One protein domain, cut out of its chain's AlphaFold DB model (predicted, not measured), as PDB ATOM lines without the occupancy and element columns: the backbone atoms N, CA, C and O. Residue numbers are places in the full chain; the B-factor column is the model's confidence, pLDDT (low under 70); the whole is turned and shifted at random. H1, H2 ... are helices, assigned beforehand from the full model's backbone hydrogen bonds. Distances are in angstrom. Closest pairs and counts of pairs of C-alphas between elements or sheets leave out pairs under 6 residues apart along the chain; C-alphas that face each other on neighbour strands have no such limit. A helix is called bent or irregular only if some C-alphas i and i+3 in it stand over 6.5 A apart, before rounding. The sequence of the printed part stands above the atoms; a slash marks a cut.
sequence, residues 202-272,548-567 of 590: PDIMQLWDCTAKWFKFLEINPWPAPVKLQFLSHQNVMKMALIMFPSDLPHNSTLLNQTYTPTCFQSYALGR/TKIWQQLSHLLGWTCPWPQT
ATOM      1  N   PRO A 202     -32.998 -21.280 -24.483       53.53
ATOM      2  CA  PRO A 202     -32.251 -20.504 -25.465       53.53
ATOM      3  C   PRO A 202     -30.755 -20.820 -25.358       53.53
ATOM      4  O   PRO A 202     -30.114 -20.533 -24.346       53.53
ATOM      5  N   ASP A 203     -30.177 -21.371 -26.430       70.00
ATOM      6  CA  ASP A 203     -28.722 -21.494 -26.569       70.00
ATOM      7  C   ASP A 203     -28.060 -20.116 -26.386       70.00
ATOM      8  O   ASP A 203     -28.603 -19.083 -26.796       70.00
ATOM      9  N   ILE A 204     -26.859 -20.082 -25.809       66.31
ATOM     10  CA  ILE A 204     -26.130 -18.846 -25.501       66.31
ATOM     11  C   ILE A 204     -25.933 -17.958 -26.739       66.31
ATOM     12  O   ILE A 204     -25.887 -16.734 -26.631       66.31
ATOM     13  N   MET A 205     -25.879 -18.560 -27.930       71.31
ATOM     14  CA  MET A 205     -25.860 -17.847 -29.207       71.31
ATOM     15  C   MET A 205     -27.135 -17.025 -29.449       71.31
ATOM     16  O   MET A 205     -27.040 -15.887 -29.902       71.31
ATOM     17  N   GLN A 206     -28.312 -17.560 -29.111       70.12
ATOM     18  CA  GLN A 206     -29.595 -16.851 -29.201       70.12
ATOM     19  C   GLN A 206     -29.685 -15.743 -28.147       70.12
ATOM     20  O   GLN A 206     -30.127 -14.637 -28.458       70.12
ATOM     21  N   LEU A 207     -29.202 -16.007 -26.928       67.44
ATOM     22  CA  LEU A 207     -29.135 -15.021 -25.846       67.44
ATOM     23  C   LEU A 207     -28.304 -13.792 -26.255       67.44
ATOM     24  O   LEU A 207     -28.746 -12.656 -26.072       67.44
ATOM     25  N   TRP A 208     -27.129 -13.991 -26.863       76.88
ATOM     26  CA  TRP A 208     -26.297 -12.882 -27.349       76.88
ATOM     27  C   TRP A 208     -26.808 -12.222 -28.630       76.88
ATOM     28  O   TRP A 208     -26.650 -11.011 -28.767       76.88
ATOM     29  N   ASP A 209     -27.453 -12.958 -29.535       73.12
ATOM     30  CA  ASP A 209     -28.132 -12.380 -30.701       73.12
ATOM     31  C   ASP A 209     -29.283 -11.454 -30.265       73.12
ATOM     32  O   ASP A 209     -29.353 -10.298 -30.690       73.12
ATOM     33  N   CYS A 210     -30.117 -11.899 -29.319       67.56
ATOM     34  CA  CYS A 210     -31.149 -11.066 -28.698       67.56
ATOM     35  C   CYS A 210     -30.538  -9.863 -27.969       67.56
ATOM     36  O   CYS A 210     -30.974  -8.739 -28.197       67.56
ATOM     37  N   THR A 211     -29.475 -10.060 -27.180       67.62
ATOM     38  CA  THR A 211     -28.757  -8.972 -26.488       67.62
ATOM     39  C   THR A 211     -28.221  -7.927 -27.476       67.62
ATOM     40  O   THR A 211     -28.418  -6.728 -27.285       67.62
ATOM     41  N   ALA A 212     -27.587  -8.350 -28.573       69.62
ATOM     42  CA  ALA A 212     -27.027  -7.448 -29.578       69.62
ATOM     43  C   ALA A 212     -28.115  -6.687 -30.354       69.62
ATOM     44  O   ALA A 212     -27.996  -5.473 -30.550       69.62
ATOM     45  N   LYS A 213     -29.203  -7.368 -30.742       71.69
ATOM     46  CA  LYS A 213     -30.394  -6.743 -31.344       71.69
ATOM     47  C   LYS A 213     -31.034  -5.725 -30.403       71.69
ATOM     48  O   LYS A 213     -31.381  -4.635 -30.843       71.69
ATOM     49  N   TRP A 214     -31.132  -6.054 -29.119       68.19
ATOM     50  CA  TRP A 214     -31.724  -5.219 -28.080       68.19
ATOM     51  C   TRP A 214     -30.919  -3.939 -27.820       68.19
ATOM     52  O   TRP A 214     -31.472  -2.843 -27.888       68.19
ATOM     53  N   PHE A 215     -29.595  -4.046 -27.652       66.38
ATOM     54  CA  PHE A 215     -28.718  -2.873 -27.543       66.38
ATOM     55  C   PHE A 215     -28.744  -1.987 -28.794       66.38
ATOM     56  O   PHE A 215     -28.651  -0.767 -28.674       66.38
ATOM     57  N   LYS A 216     -28.891  -2.581 -29.987       70.06
ATOM     58  CA  LYS A 216     -29.067  -1.825 -31.234       70.06
ATOM     59  C   LYS A 216     -30.425  -1.114 -31.282       70.06
ATOM     60  O   LYS A 216     -30.465   0.046 -31.667       70.06
ATOM     61  N   PHE A 217     -31.507  -1.790 -30.900       67.12
ATOM     62  CA  PHE A 217     -32.872  -1.251 -30.926       67.12
ATOM     63  C   PHE A 217     -33.082  -0.112 -29.919       67.12
ATOM     64  O   PHE A 217     -33.741   0.870 -30.236       67.12
ATOM     65  N   LEU A 218     -32.490  -0.215 -28.726       65.69
ATOM     66  CA  LEU A 218     -32.536   0.845 -27.713       65.69
ATOM     67  C   LEU A 218     -31.524   1.981 -27.952       65.69
ATOM     68  O   LEU A 218     -31.466   2.914 -27.155       65.69
ATOM     69  N   GLU A 219     -30.693   1.879 -28.994       69.50
ATOM     70  CA  GLU A 219     -29.589   2.795 -29.326       69.50
ATOM     71  C   GLU A 219     -28.538   2.989 -28.206       69.50
ATOM     72  O   GLU A 219     -27.694   3.889 -28.274       69.50
ATOM     73  N   ILE A 220     -28.525   2.130 -27.175       62.00
ATOM     74  CA  ILE A 220     -27.658   2.310 -26.001       62.00
ATOM     75  C   ILE A 220     -26.223   1.878 -26.318       62.00
ATOM     76  O   ILE A 220     -25.817   0.728 -26.123       62.00
ATOM     77  N   ASN A 221     -25.428   2.851 -26.759       61.66
ATOM     78  CA  ASN A 221     -23.988   2.730 -26.918       61.66
ATOM     79  C   ASN A 221     -23.230   3.633 -25.922       61.66
ATOM     80  O   ASN A 221     -23.559   4.813 -25.786       61.66
ATOM     81  N   PRO A 222     -22.160   3.138 -25.270       69.25
ATOM     82  CA  PRO A 222     -21.621   1.779 -25.342       69.25
ATOM     83  C   PRO A 222     -22.280   0.827 -24.323       69.25
ATOM     84  O   PRO A 222     -22.779   1.269 -23.294       69.25
ATOM     85  N   TRP A 223     -22.172  -0.489 -24.548       71.44
ATOM     86  CA  TRP A 223     -22.668  -1.526 -23.623       71.44
ATOM     87  C   TRP A 223     -22.202  -1.334 -22.153       71.44
ATOM     88  O   TRP A 223     -21.078  -0.859 -21.929       71.44
ATOM     89  N   PRO A 224     -22.983  -1.767 -21.142       71.56
ATOM     90  CA  PRO A 224     -22.602  -1.739 -19.726       71.56
ATOM     91  C   PRO A 224     -21.355  -2.569 -19.419       71.56
ATOM     92  O   PRO A 224     -21.110  -3.596 -20.053       71.56
ATOM     93  N   ALA A 225     -20.578  -2.165 -18.411       68.25
ATOM     94  CA  ALA A 225     -19.351  -2.873 -18.035       68.25
ATOM     95  C   ALA A 225     -19.567  -4.363 -17.668       68.25
ATOM     96  O   ALA A 225     -18.806  -5.178 -18.190       68.25
ATOM     97  N   PRO A 226     -20.603  -4.768 -16.898       64.56
ATOM     98  CA  PRO A 226     -20.847  -6.185 -16.608       64.56
ATOM     99  C   PRO A 226     -21.140  -7.008 -17.872       64.56
ATOM    100  O   PRO A 226     -20.522  -8.047 -18.092       64.56
ATOM    101  N   VAL A 227     -22.001  -6.497 -18.763       68.94
ATOM    102  CA  VAL A 227     -22.341  -7.152 -20.042       68.94
ATOM    103  C   VAL A 227     -21.099  -7.318 -20.922       68.94
ATOM    104  O   VAL A 227     -20.875  -8.385 -21.487       68.94
ATOM    105  N   LYS A 228     -20.243  -6.289 -20.997       75.06
ATOM    106  CA  LYS A 228     -18.959  -6.349 -21.712       75.06
ATOM    107  C   LYS A 228     -18.028  -7.423 -21.145       75.06
ATOM    108  O   LYS A 228     -17.458  -8.191 -21.914       75.06
ATOM    109  N   LEU A 229     -17.869  -7.484 -19.821       71.19
ATOM    110  CA  LEU A 229     -17.016  -8.478 -19.163       71.19
ATOM    111  C   LEU A 229     -17.536  -9.902 -19.396       71.19
ATOM    112  O   LEU A 229     -16.757 -10.783 -19.761       71.19
ATOM    113  N   GLN A 230     -18.849 -10.109 -19.289       75.31
ATOM    114  CA  GLN A 230     -19.471 -11.405 -19.550       75.31
ATOM    115  C   GLN A 230     -19.332 -11.827 -21.024       75.31
ATOM    116  O   GLN A 230     -19.011 -12.980 -21.310       75.31
ATOM    117  N   PHE A 231     -19.482 -10.891 -21.968       81.56
ATOM    118  CA  PHE A 231     -19.245 -11.142 -23.394       81.56
ATOM    119  C   PHE A 231     -17.796 -11.563 -23.673       81.56
ATOM    120  O   PHE A 231     -17.557 -12.575 -24.332       81.56
ATOM    121  N   LEU A 232     -16.818 -10.832 -23.124       78.38
ATOM    122  CA  LEU A 232     -15.390 -11.141 -23.258       78.38
ATOM    123  C   LEU A 232     -15.032 -12.500 -22.629       78.38
ATOM    124  O   LEU A 232     -14.246 -13.254 -23.205       78.38
ATOM    125  N   SER A 233     -15.643 -12.838 -21.489       78.88
ATOM    126  CA  SER A 233     -15.514 -14.146 -20.836       78.88
ATOM    127  C   SER A 233     -15.982 -15.279 -21.758       78.88
ATOM    128  O   SER A 233     -15.202 -16.178 -22.087       78.88
ATOM    129  N   HIS A 234     -17.212 -15.191 -22.281       81.44
ATOM    130  CA  HIS A 234     -17.747 -16.190 -23.209       81.44
ATOM    131  C   HIS A 234     -16.942 -16.268 -24.519       81.44
ATOM    132  O   HIS A 234     -16.646 -17.370 -24.986       81.44
ATOM    133  N   GLN A 235     -16.514 -15.133 -25.090       82.38
ATOM    134  CA  GLN A 235     -15.638 -15.126 -26.268       82.38
ATOM    135  C   GLN A 235     -14.322 -15.871 -26.015       82.38
ATOM    136  O   GLN A 235     -13.886 -16.637 -26.871       82.38
ATOM    137  N   ASN A 236     -13.687 -15.692 -24.855       78.75
ATOM    138  CA  ASN A 236     -12.432 -16.376 -24.543       78.75
ATOM    139  C   ASN A 236     -12.613 -17.891 -24.375       78.75
ATOM    140  O   ASN A 236     -11.788 -18.663 -24.871       78.75
ATOM    141  N   VAL A 237     -13.728 -18.327 -23.785       77.31
ATOM    142  CA  VAL A 237     -14.101 -19.750 -23.729       77.31
ATOM    143  C   VAL A 237     -14.337 -20.318 -25.140       77.31
ATOM    144  O   VAL A 237     -13.848 -21.404 -25.454       77.31
ATOM    145  N   MET A 238     -14.970 -19.565 -26.048       81.38
ATOM    146  CA  MET A 238     -15.153 -19.996 -27.445       81.38
ATOM    147  C   MET A 238     -13.869 -19.949 -28.295       81.38
ATOM    148  O   MET A 238     -13.693 -20.803 -29.165       81.38
ATOM    149  N   LYS A 239     -12.917 -19.046 -28.014       79.50
ATOM    150  CA  LYS A 239     -11.558 -19.098 -28.597       79.50
ATOM    151  C   LYS A 239     -10.856 -20.405 -28.221       79.50
ATOM    152  O   LYS A 239     -10.317 -21.080 -29.097       79.50
ATOM    153  N   MET A 240     -10.907 -20.799 -26.944       74.81
ATOM    154  CA  MET A 240     -10.369 -22.091 -26.495       74.81
ATOM    155  C   MET A 240     -11.073 -23.271 -27.184       74.81
ATOM    156  O   MET A 240     -10.400 -24.196 -27.638       74.81
ATOM    157  N   ALA A 241     -12.399 -23.211 -27.339       72.25
ATOM    158  CA  ALA A 241     -13.177 -24.226 -28.051       72.25
ATOM    159  C   ALA A 241     -12.712 -24.424 -29.500       72.25
ATOM    160  O   ALA A 241     -12.440 -25.551 -29.906       72.25
ATOM    161  N   LEU A 242     -12.568 -23.337 -30.262       79.88
ATOM    162  CA  LEU A 242     -12.132 -23.379 -31.663       79.88
ATOM    163  C   LEU A 242     -10.712 -23.941 -31.815       79.88
ATOM    164  O   LEU A 242     -10.448 -24.699 -32.744       79.88
ATOM    165  N   ILE A 243      -9.806 -23.630 -30.881       76.19
ATOM    166  CA  ILE A 243      -8.442 -24.186 -30.858       76.19
ATOM    167  C   ILE A 243      -8.457 -25.692 -30.534       76.19
ATOM    168  O   ILE A 243      -7.669 -26.458 -31.093       76.19
ATOM    169  N   MET A 244      -9.350 -26.134 -29.644       68.94
ATOM    170  CA  MET A 244      -9.464 -27.536 -29.222       68.94
ATOM    171  C   MET A 244     -10.223 -28.419 -30.228       68.94
ATOM    172  O   MET A 244      -9.889 -29.599 -30.368       68.94
ATOM    173  N   PHE A 245     -11.205 -27.858 -30.944       78.06
ATOM    174  CA  PHE A 245     -12.169 -28.587 -31.780       78.06
ATOM    175  C   PHE A 245     -12.352 -27.999 -33.202       78.06
ATOM    176  O   PHE A 245     -13.483 -27.908 -33.676       78.06
ATOM    177  N   PRO A 246     -11.280 -27.644 -33.941       75.06
ATOM    178  CA  PRO A 246     -11.378 -26.876 -35.194       75.06
ATOM    179  C   PRO A 246     -12.070 -27.603 -36.363       75.06
ATOM    180  O   PRO A 246     -12.379 -26.971 -37.367       75.06
ATOM    181  N   SER A 247     -12.283 -28.921 -36.273       74.25
ATOM    182  CA  SER A 247     -13.071 -29.691 -37.250       74.25
ATOM    183  C   SER A 247     -14.544 -29.837 -36.869       74.25
ATOM    184  O   SER A 247     -15.355 -30.182 -37.721       74.25
ATOM    185  N   ASP A 248     -14.864 -29.628 -35.591       75.12
ATOM    186  CA  ASP A 248     -16.141 -30.010 -34.985       75.12
ATOM    187  C   ASP A 248     -16.934 -28.756 -34.524       75.12
ATOM    188  O   ASP A 248     -18.128 -28.845 -34.257       75.12
ATOM    189  N   LEU A 249     -16.287 -27.578 -34.489       78.75
ATOM    190  CA  LEU A 249     -16.870 -26.259 -34.222       78.75
ATOM    191  C   LEU A 249     -16.477 -25.255 -35.328       78.75
ATOM    192  O   LEU A 249     -15.322 -24.823 -35.362       78.75
ATOM    193  N   PRO A 250     -17.390 -24.844 -36.227       82.94
ATOM    194  CA  PRO A 250     -17.111 -23.794 -37.202       82.94
ATOM    195  C   PRO A 250     -17.189 -22.399 -36.560       82.94
ATOM    196  O   PRO A 250     -18.079 -22.110 -35.766       82.94
ATOM    197  N   HIS A 251     -16.297 -21.489 -36.962       80.62
ATOM    198  CA  HIS A 251     -16.225 -20.115 -36.432       80.62
ATOM    199  C   HIS A 251     -17.569 -19.361 -36.491       80.62
ATOM    200  O   HIS A 251     -17.922 -18.639 -35.559       80.62
ATOM    201  N   ASN A 252     -18.356 -19.589 -37.548       81.56
ATOM    202  CA  ASN A 252     -19.638 -18.918 -37.776       81.56
ATOM    203  C   ASN A 252     -20.716 -19.267 -36.728       81.56
ATOM    204  O   ASN A 252     -21.627 -18.464 -36.528       81.56
ATOM    205  N   SER A 253     -20.610 -20.410 -36.037       78.44
ATOM    206  CA  SER A 253     -21.507 -20.810 -34.940       78.44
ATOM    207  C   SER A 253     -20.905 -20.506 -33.560       78.44
ATOM    208  O   SER A 253     -21.049 -21.292 -32.626       78.44
ATOM    209  N   THR A 254     -20.172 -19.395 -33.438       82.94
ATOM    210  CA  THR A 254     -19.586 -18.922 -32.175       82.94
ATOM    211  C   THR A 254     -19.775 -17.421 -32.005       82.94
ATOM    212  O   THR A 254     -19.931 -16.689 -32.984       82.94
ATOM    213  N   LEU A 255     -19.657 -16.936 -30.768       79.62
ATOM    214  CA  LEU A 255     -19.657 -15.511 -30.419       79.62
ATOM    215  C   LEU A 255     -18.458 -14.726 -30.976       79.62
ATOM    216  O   LEU A 255     -18.348 -13.539 -30.691       79.62
ATOM    217  N   LEU A 256     -17.550 -15.356 -31.733       81.12
ATOM    218  CA  LEU A 256     -16.496 -14.661 -32.483       81.12
ATOM    219  C   LEU A 256     -16.931 -14.279 -33.905       81.12
ATOM    220  O   LEU A 256     -16.246 -13.492 -34.556       81.12
ATOM    221  N   ASN A 257     -18.058 -14.815 -34.386       83.75
ATOM    222  CA  ASN A 257     -18.672 -14.382 -35.633       83.75
ATOM    223  C   ASN A 257     -18.996 -12.876 -35.542       83.75
ATOM    224  O   ASN A 257     -19.556 -12.400 -34.548       83.75
ATOM    225  N   GLN A 258     -18.647 -12.130 -36.591       79.06
ATOM    226  CA  GLN A 258     -18.834 -10.681 -36.684       79.06
ATOM    227  C   GLN A 258     -20.299 -10.257 -36.498       79.06
ATOM    228  O   GLN A 258     -20.536  -9.188 -35.944       79.06
ATOM    229  N   THR A 259     -21.269 -11.105 -36.867       76.06
ATOM    230  CA  THR A 259     -22.710 -10.851 -36.670       76.06
ATOM    231  C   THR A 259     -23.089 -10.662 -35.197       76.06
ATOM    232  O   THR A 259     -23.933  -9.826 -34.890       76.06
ATOM    233  N   TYR A 260     -22.453 -11.406 -34.285       72.69
ATOM    234  CA  TYR A 260     -22.724 -11.350 -32.840       72.69
ATOM    235  C   TYR A 260     -21.678 -10.535 -32.069       72.69
ATOM    236  O   TYR A 260     -21.831 -10.310 -30.871       72.69
ATOM    237  N   THR A 261     -20.603 -10.103 -32.736       74.06
ATOM    238  CA  THR A 261     -19.506  -9.356 -32.116       74.06
ATOM    239  C   THR A 261     -19.670  -7.854 -32.353       74.06
ATOM    240  O   THR A 261     -19.508  -7.413 -33.496       74.06
ATOM    241  N   PRO A 262     -19.902  -7.037 -31.306       70.00
ATOM    242  CA  PRO A 262     -19.937  -5.581 -31.434       70.00
ATOM    243  C   PRO A 262     -18.636  -5.040 -32.022       70.00
ATOM    244  O   PRO A 262     -17.559  -5.536 -31.693       70.00
ATOM    245  N   THR A 263     -18.707  -3.984 -32.832       67.38
ATOM    246  CA  THR A 263     -17.548  -3.416 -33.547       67.38
ATOM    247  C   THR A 263     -16.368  -3.095 -32.621       67.38
ATOM    248  O   THR A 263     -15.223  -3.384 -32.956       67.38
ATOM    249  N   CYS A 264     -16.639  -2.599 -31.407       63.88
ATOM    250  CA  CYS A 264     -15.631  -2.317 -30.376       63.88
ATOM    251  C   CYS A 264     -14.924  -3.564 -29.800       63.88
ATOM    252  O   CYS A 264     -13.873  -3.436 -29.176       63.88
ATOM    253  N   PHE A 265     -15.460  -4.766 -30.030       70.50
ATOM    254  CA  PHE A 265     -14.850  -6.045 -29.663       70.50
ATOM    255  C   PHE A 265     -14.390  -6.883 -30.858       70.50
ATOM    256  O   PHE A 265     -13.688  -7.868 -30.643       70.50
ATOM    257  N   GLN A 266     -14.689  -6.504 -32.107       71.88
ATOM    258  CA  GLN A 266     -14.262  -7.273 -33.287       71.88
ATOM    259  C   GLN A 266     -12.737  -7.419 -33.366       71.88
ATOM    260  O   GLN A 266     -12.247  -8.523 -33.602       71.88
ATOM    261  N   SER A 267     -11.973  -6.367 -33.057       67.12
ATOM    262  CA  SER A 267     -10.508  -6.460 -32.944       67.12
ATOM    263  C   SER A 267     -10.078  -7.513 -31.913       67.12
ATOM    264  O   SER A 267      -9.281  -8.394 -32.238       67.12
ATOM    265  N   TYR A 268     -10.665  -7.495 -30.711       71.12
ATOM    266  CA  TYR A 268     -10.357  -8.462 -29.648       71.12
ATOM    267  C   TYR A 268     -10.776  -9.898 -29.995       71.12
ATOM    268  O   TYR A 268     -10.064 -10.855 -29.675       71.12
ATOM    269  N   ALA A 269     -11.923 -10.072 -30.651       68.38
ATOM    270  CA  ALA A 269     -12.425 -11.367 -31.104       68.38
ATOM    271  C   ALA A 269     -11.469 -12.012 -32.117       68.38
ATOM    272  O   ALA A 269     -11.136 -13.190 -31.987       68.38
ATOM    273  N   LEU A 270     -10.944 -11.200 -33.043       69.38
ATOM    274  CA  LEU A 270      -9.930 -11.560 -34.039       69.38
ATOM    275  C   LEU A 270      -8.504 -11.697 -33.462       69.38
ATOM    276  O   LEU A 270      -7.549 -11.834 -34.224       69.38
ATOM    277  N   GLY A 271      -8.331 -11.638 -32.136       61.00
ATOM    278  CA  GLY A 271      -7.029 -11.778 -31.473       61.00
ATOM    279  C   GLY A 271      -6.091 -10.579 -31.640       61.00
ATOM    280  O   GLY A 271      -4.914 -10.676 -31.298       61.00
ATOM    281  N   ARG A 272      -6.591  -9.447 -32.148       64.69
ATOM    282  CA  ARG A 272      -5.860  -8.177 -32.200       64.69
ATOM    283  C   ARG A 272      -5.989  -7.483 -30.845       64.69
ATOM    284  O   ARG A 272      -7.012  -7.612 -30.170       64.69
ATOM    285  N   THR A 548     -10.662 -31.182 -19.717       73.31
ATOM    286  CA  THR A 548     -11.926 -31.696 -19.175       73.31
ATOM    287  C   THR A 548     -12.838 -30.606 -18.612       73.31
ATOM    288  O   THR A 548     -14.032 -30.624 -18.893       73.31
ATOM    289  N   LYS A 549     -12.281 -29.635 -17.875       75.38
ATOM    290  CA  LYS A 549     -13.022 -28.508 -17.291       75.38
ATOM    291  C   LYS A 549     -13.495 -27.540 -18.380       75.38
ATOM    292  O   LYS A 549     -14.656 -27.151 -18.370       75.38
ATOM    293  N   ILE A 550     -12.642 -27.255 -19.372       71.50
ATOM    294  CA  ILE A 550     -12.981 -26.397 -20.524       71.50
ATOM    295  C   ILE A 550     -14.134 -27.007 -21.336       71.50
ATOM    296  O   ILE A 550     -15.100 -26.317 -21.647       71.50
ATOM    297  N   TRP A 551     -14.091 -28.310 -21.639       73.62
ATOM    298  CA  TRP A 551     -15.200 -28.980 -22.335       73.62
ATOM    299  C   TRP A 551     -16.480 -29.039 -21.497       73.62
ATOM    300  O   TRP A 551     -17.561 -28.868 -22.047       73.62
ATOM    301  N   GLN A 552     -16.389 -29.264 -20.183       73.12
ATOM    302  CA  GLN A 552     -17.569 -29.237 -19.308       73.12
ATOM    303  C   GLN A 552     -18.225 -27.851 -19.296       73.12
ATOM    304  O   GLN A 552     -19.445 -27.768 -19.394       73.12
ATOM    305  N   GLN A 553     -17.431 -26.775 -19.268       70.31
ATOM    306  CA  GLN A 553     -17.933 -25.408 -19.425       70.31
ATOM    307  C   GLN A 553     -18.549 -25.184 -20.816       70.31
ATOM    308  O   GLN A 553     -19.614 -24.593 -20.910       70.31
ATOM    309  N   LEU A 554     -17.957 -25.705 -21.894       64.06
ATOM    310  CA  LEU A 554     -18.516 -25.577 -23.249       64.06
ATOM    311  C   LEU A 554     -19.811 -26.372 -23.462       64.06
ATOM    312  O   LEU A 554     -20.751 -25.850 -24.046       64.06
ATOM    313  N   SER A 555     -19.882 -27.610 -22.971       70.12
ATOM    314  CA  SER A 555     -21.078 -28.465 -23.035       70.12
ATOM    315  C   SER A 555     -22.219 -27.951 -22.150       70.12
ATOM    316  O   SER A 555     -23.388 -28.237 -22.413       70.12
ATOM    317  N   HIS A 556     -21.888 -27.155 -21.131       68.56
ATOM    318  CA  HIS A 556     -22.850 -26.363 -20.373       68.56
ATOM    319  C   HIS A 556     -23.313 -25.129 -21.163       68.56
ATOM    320  O   HIS A 556     -24.493 -25.033 -21.476       68.56
ATOM    321  N   LEU A 557     -22.387 -24.250 -21.566       60.56
ATOM    322  CA  LEU A 557     -22.690 -22.969 -22.220       60.56
ATOM    323  C   LEU A 557     -23.390 -23.108 -23.583       60.56
ATOM    324  O   LEU A 557     -24.246 -22.295 -23.893       60.56
ATOM    325  N   LEU A 558     -23.030 -24.105 -24.398       65.00
ATOM    326  CA  LEU A 558     -23.578 -24.326 -25.751       65.00
ATOM    327  C   LEU A 558     -24.717 -25.366 -25.776       65.00
ATOM    328  O   LEU A 558     -25.051 -25.905 -26.831       65.00
ATOM    329  N   GLY A 559     -25.216 -25.784 -24.606       60.97
ATOM    330  CA  GLY A 559     -26.216 -26.853 -24.468       60.97
ATOM    331  C   GLY A 559     -25.783 -28.241 -24.980       60.97
ATOM    332  O   GLY A 559     -26.581 -29.180 -24.952       60.97
ATOM    333  N   TRP A 560     -24.539 -28.405 -25.452       70.88
ATOM    334  CA  TRP A 560     -24.121 -29.556 -26.251       70.88
ATOM    335  C   TRP A 560     -24.288 -30.899 -25.540       70.88
ATOM    336  O   TRP A 560     -23.588 -31.221 -24.577       70.88
ATOM    337  N   THR A 561     -25.157 -31.725 -26.122       62.44
ATOM    338  CA  THR A 561     -25.360 -33.147 -25.812       62.44
ATOM    339  C   THR A 561     -24.343 -34.063 -26.501       62.44
ATOM    340  O   THR A 561     -24.294 -35.257 -26.207       62.44
ATOM    341  N   CYS A 562     -23.523 -33.533 -27.417       55.44
ATOM    342  CA  CYS A 562     -22.533 -34.312 -28.154       55.44
ATOM    343  C   CYS A 562     -21.490 -34.958 -27.217       55.44
ATOM    344  O   CYS A 562     -21.008 -34.310 -26.281       55.44
ATOM    345  N   PRO A 563     -21.088 -36.218 -27.471       70.62
ATOM    346  CA  PRO A 563     -20.060 -36.883 -26.679       70.62
ATOM    347  C   PRO A 563     -18.701 -36.196 -26.850       70.62
ATOM    348  O   PRO A 563     -18.439 -35.562 -27.871       70.62
ATOM    349  N   TRP A 564     -17.816 -36.385 -25.865       70.69
ATOM    350  CA  TRP A 564     -16.459 -35.829 -25.852       70.69
ATOM    351  C   TRP A 564     -15.767 -35.948 -27.230       70.69
ATOM    352  O   TRP A 564     -15.447 -37.074 -27.643       70.69
ATOM    353  N   PRO A 565     -15.442 -34.838 -27.923       68.25
ATOM    354  CA  PRO A 565     -14.774 -34.909 -29.209       68.25
ATOM    355  C   PRO A 565     -13.366 -35.452 -29.015       68.25
ATOM    356  O   PRO A 565     -12.540 -34.902 -28.274       68.25
ATOM    357  N   GLN A 566     -13.077 -36.586 -29.650       71.25
ATOM    358  CA  GLN A 566     -11.764 -37.203 -29.530       71.25
ATOM    359  C   GLN A 566     -10.687 -36.201 -29.975       71.25
ATOM    360  O   GLN A 566     -10.704 -35.701 -31.098       71.25
ATOM    361  N   THR A 567      -9.728 -35.912 -29.091       73.38
ATOM    362  CA  THR A 567      -8.603 -35.023 -29.412       73.38
ATOM    363  C   THR A 567      -7.837 -35.563 -30.621       73.38
ATOM    364  O   THR A 567      -7.865 -36.767 -30.883       73.38
TER     365      THR A 567
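AT A GLANCE: This is residues 202 to 272 and 548 to 567 of the 590 residues of an uncharacterized protein of Dacryopinax primogenitus (strain DJM 731) (UniProt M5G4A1). One long helix, H2, has the shorter H4 packed slantwise on its residues 237 to 241, while H1 and the short H3 lie around it with few contacts. The unnamed stretch 245 to 262 folds back from the end of H2 to H3. The 91 printed residues hold four named helices, H1 to H4 in order, and no named strand: all helix, compact, radius of gyration of the C-alphas 13.6 A, spans 44 by 29 by 21 A.

IN THESE COORDINATES: H2, residues 225 to 244, runs 28.8 A from C-alpha 225 at (-19.351, -2.873, -18.035). H1, 204 to 217, measures 19.6 A; H3, 263 to 269, 9.8 A; H4, 548 to 557, 14.2 A, ending at (-22.690, -22.969, -22.220). H3 is irregular: C-alphas 264 and 267 are 7.1 A apart.

HOW THE PARTS SIT: H2 touches H4 at a steep tilt of 56 degrees, opposite ways; the closest C-alphas, of Ala 241 and Leu 554, are 7.3 A apart. H3 is close to H2 but not clearly touching, the C-alphas of Gln 235 and Ala 269 being closest at 6.9 A. H1 and H2 are only just apart, at 8.3 A. Every O i to N i+4 pair is within hydrogen-bond range in H1, H2 and H4; in H3 1 of 3 is, beside 3 of 4 O i to N i+3 pairs.

THE WHOLE: The C-alphas of Glu 219 and Gln 566 are farthest apart, 43.8 A. Residues 273 to 547 are not printed, a gap of 27.6 A between C-alphas 272 and 548. The link H2 to H3 is long. Mean pLDDT of the printed part is 71.8, with 33 residues under 70, among them 217 to 222.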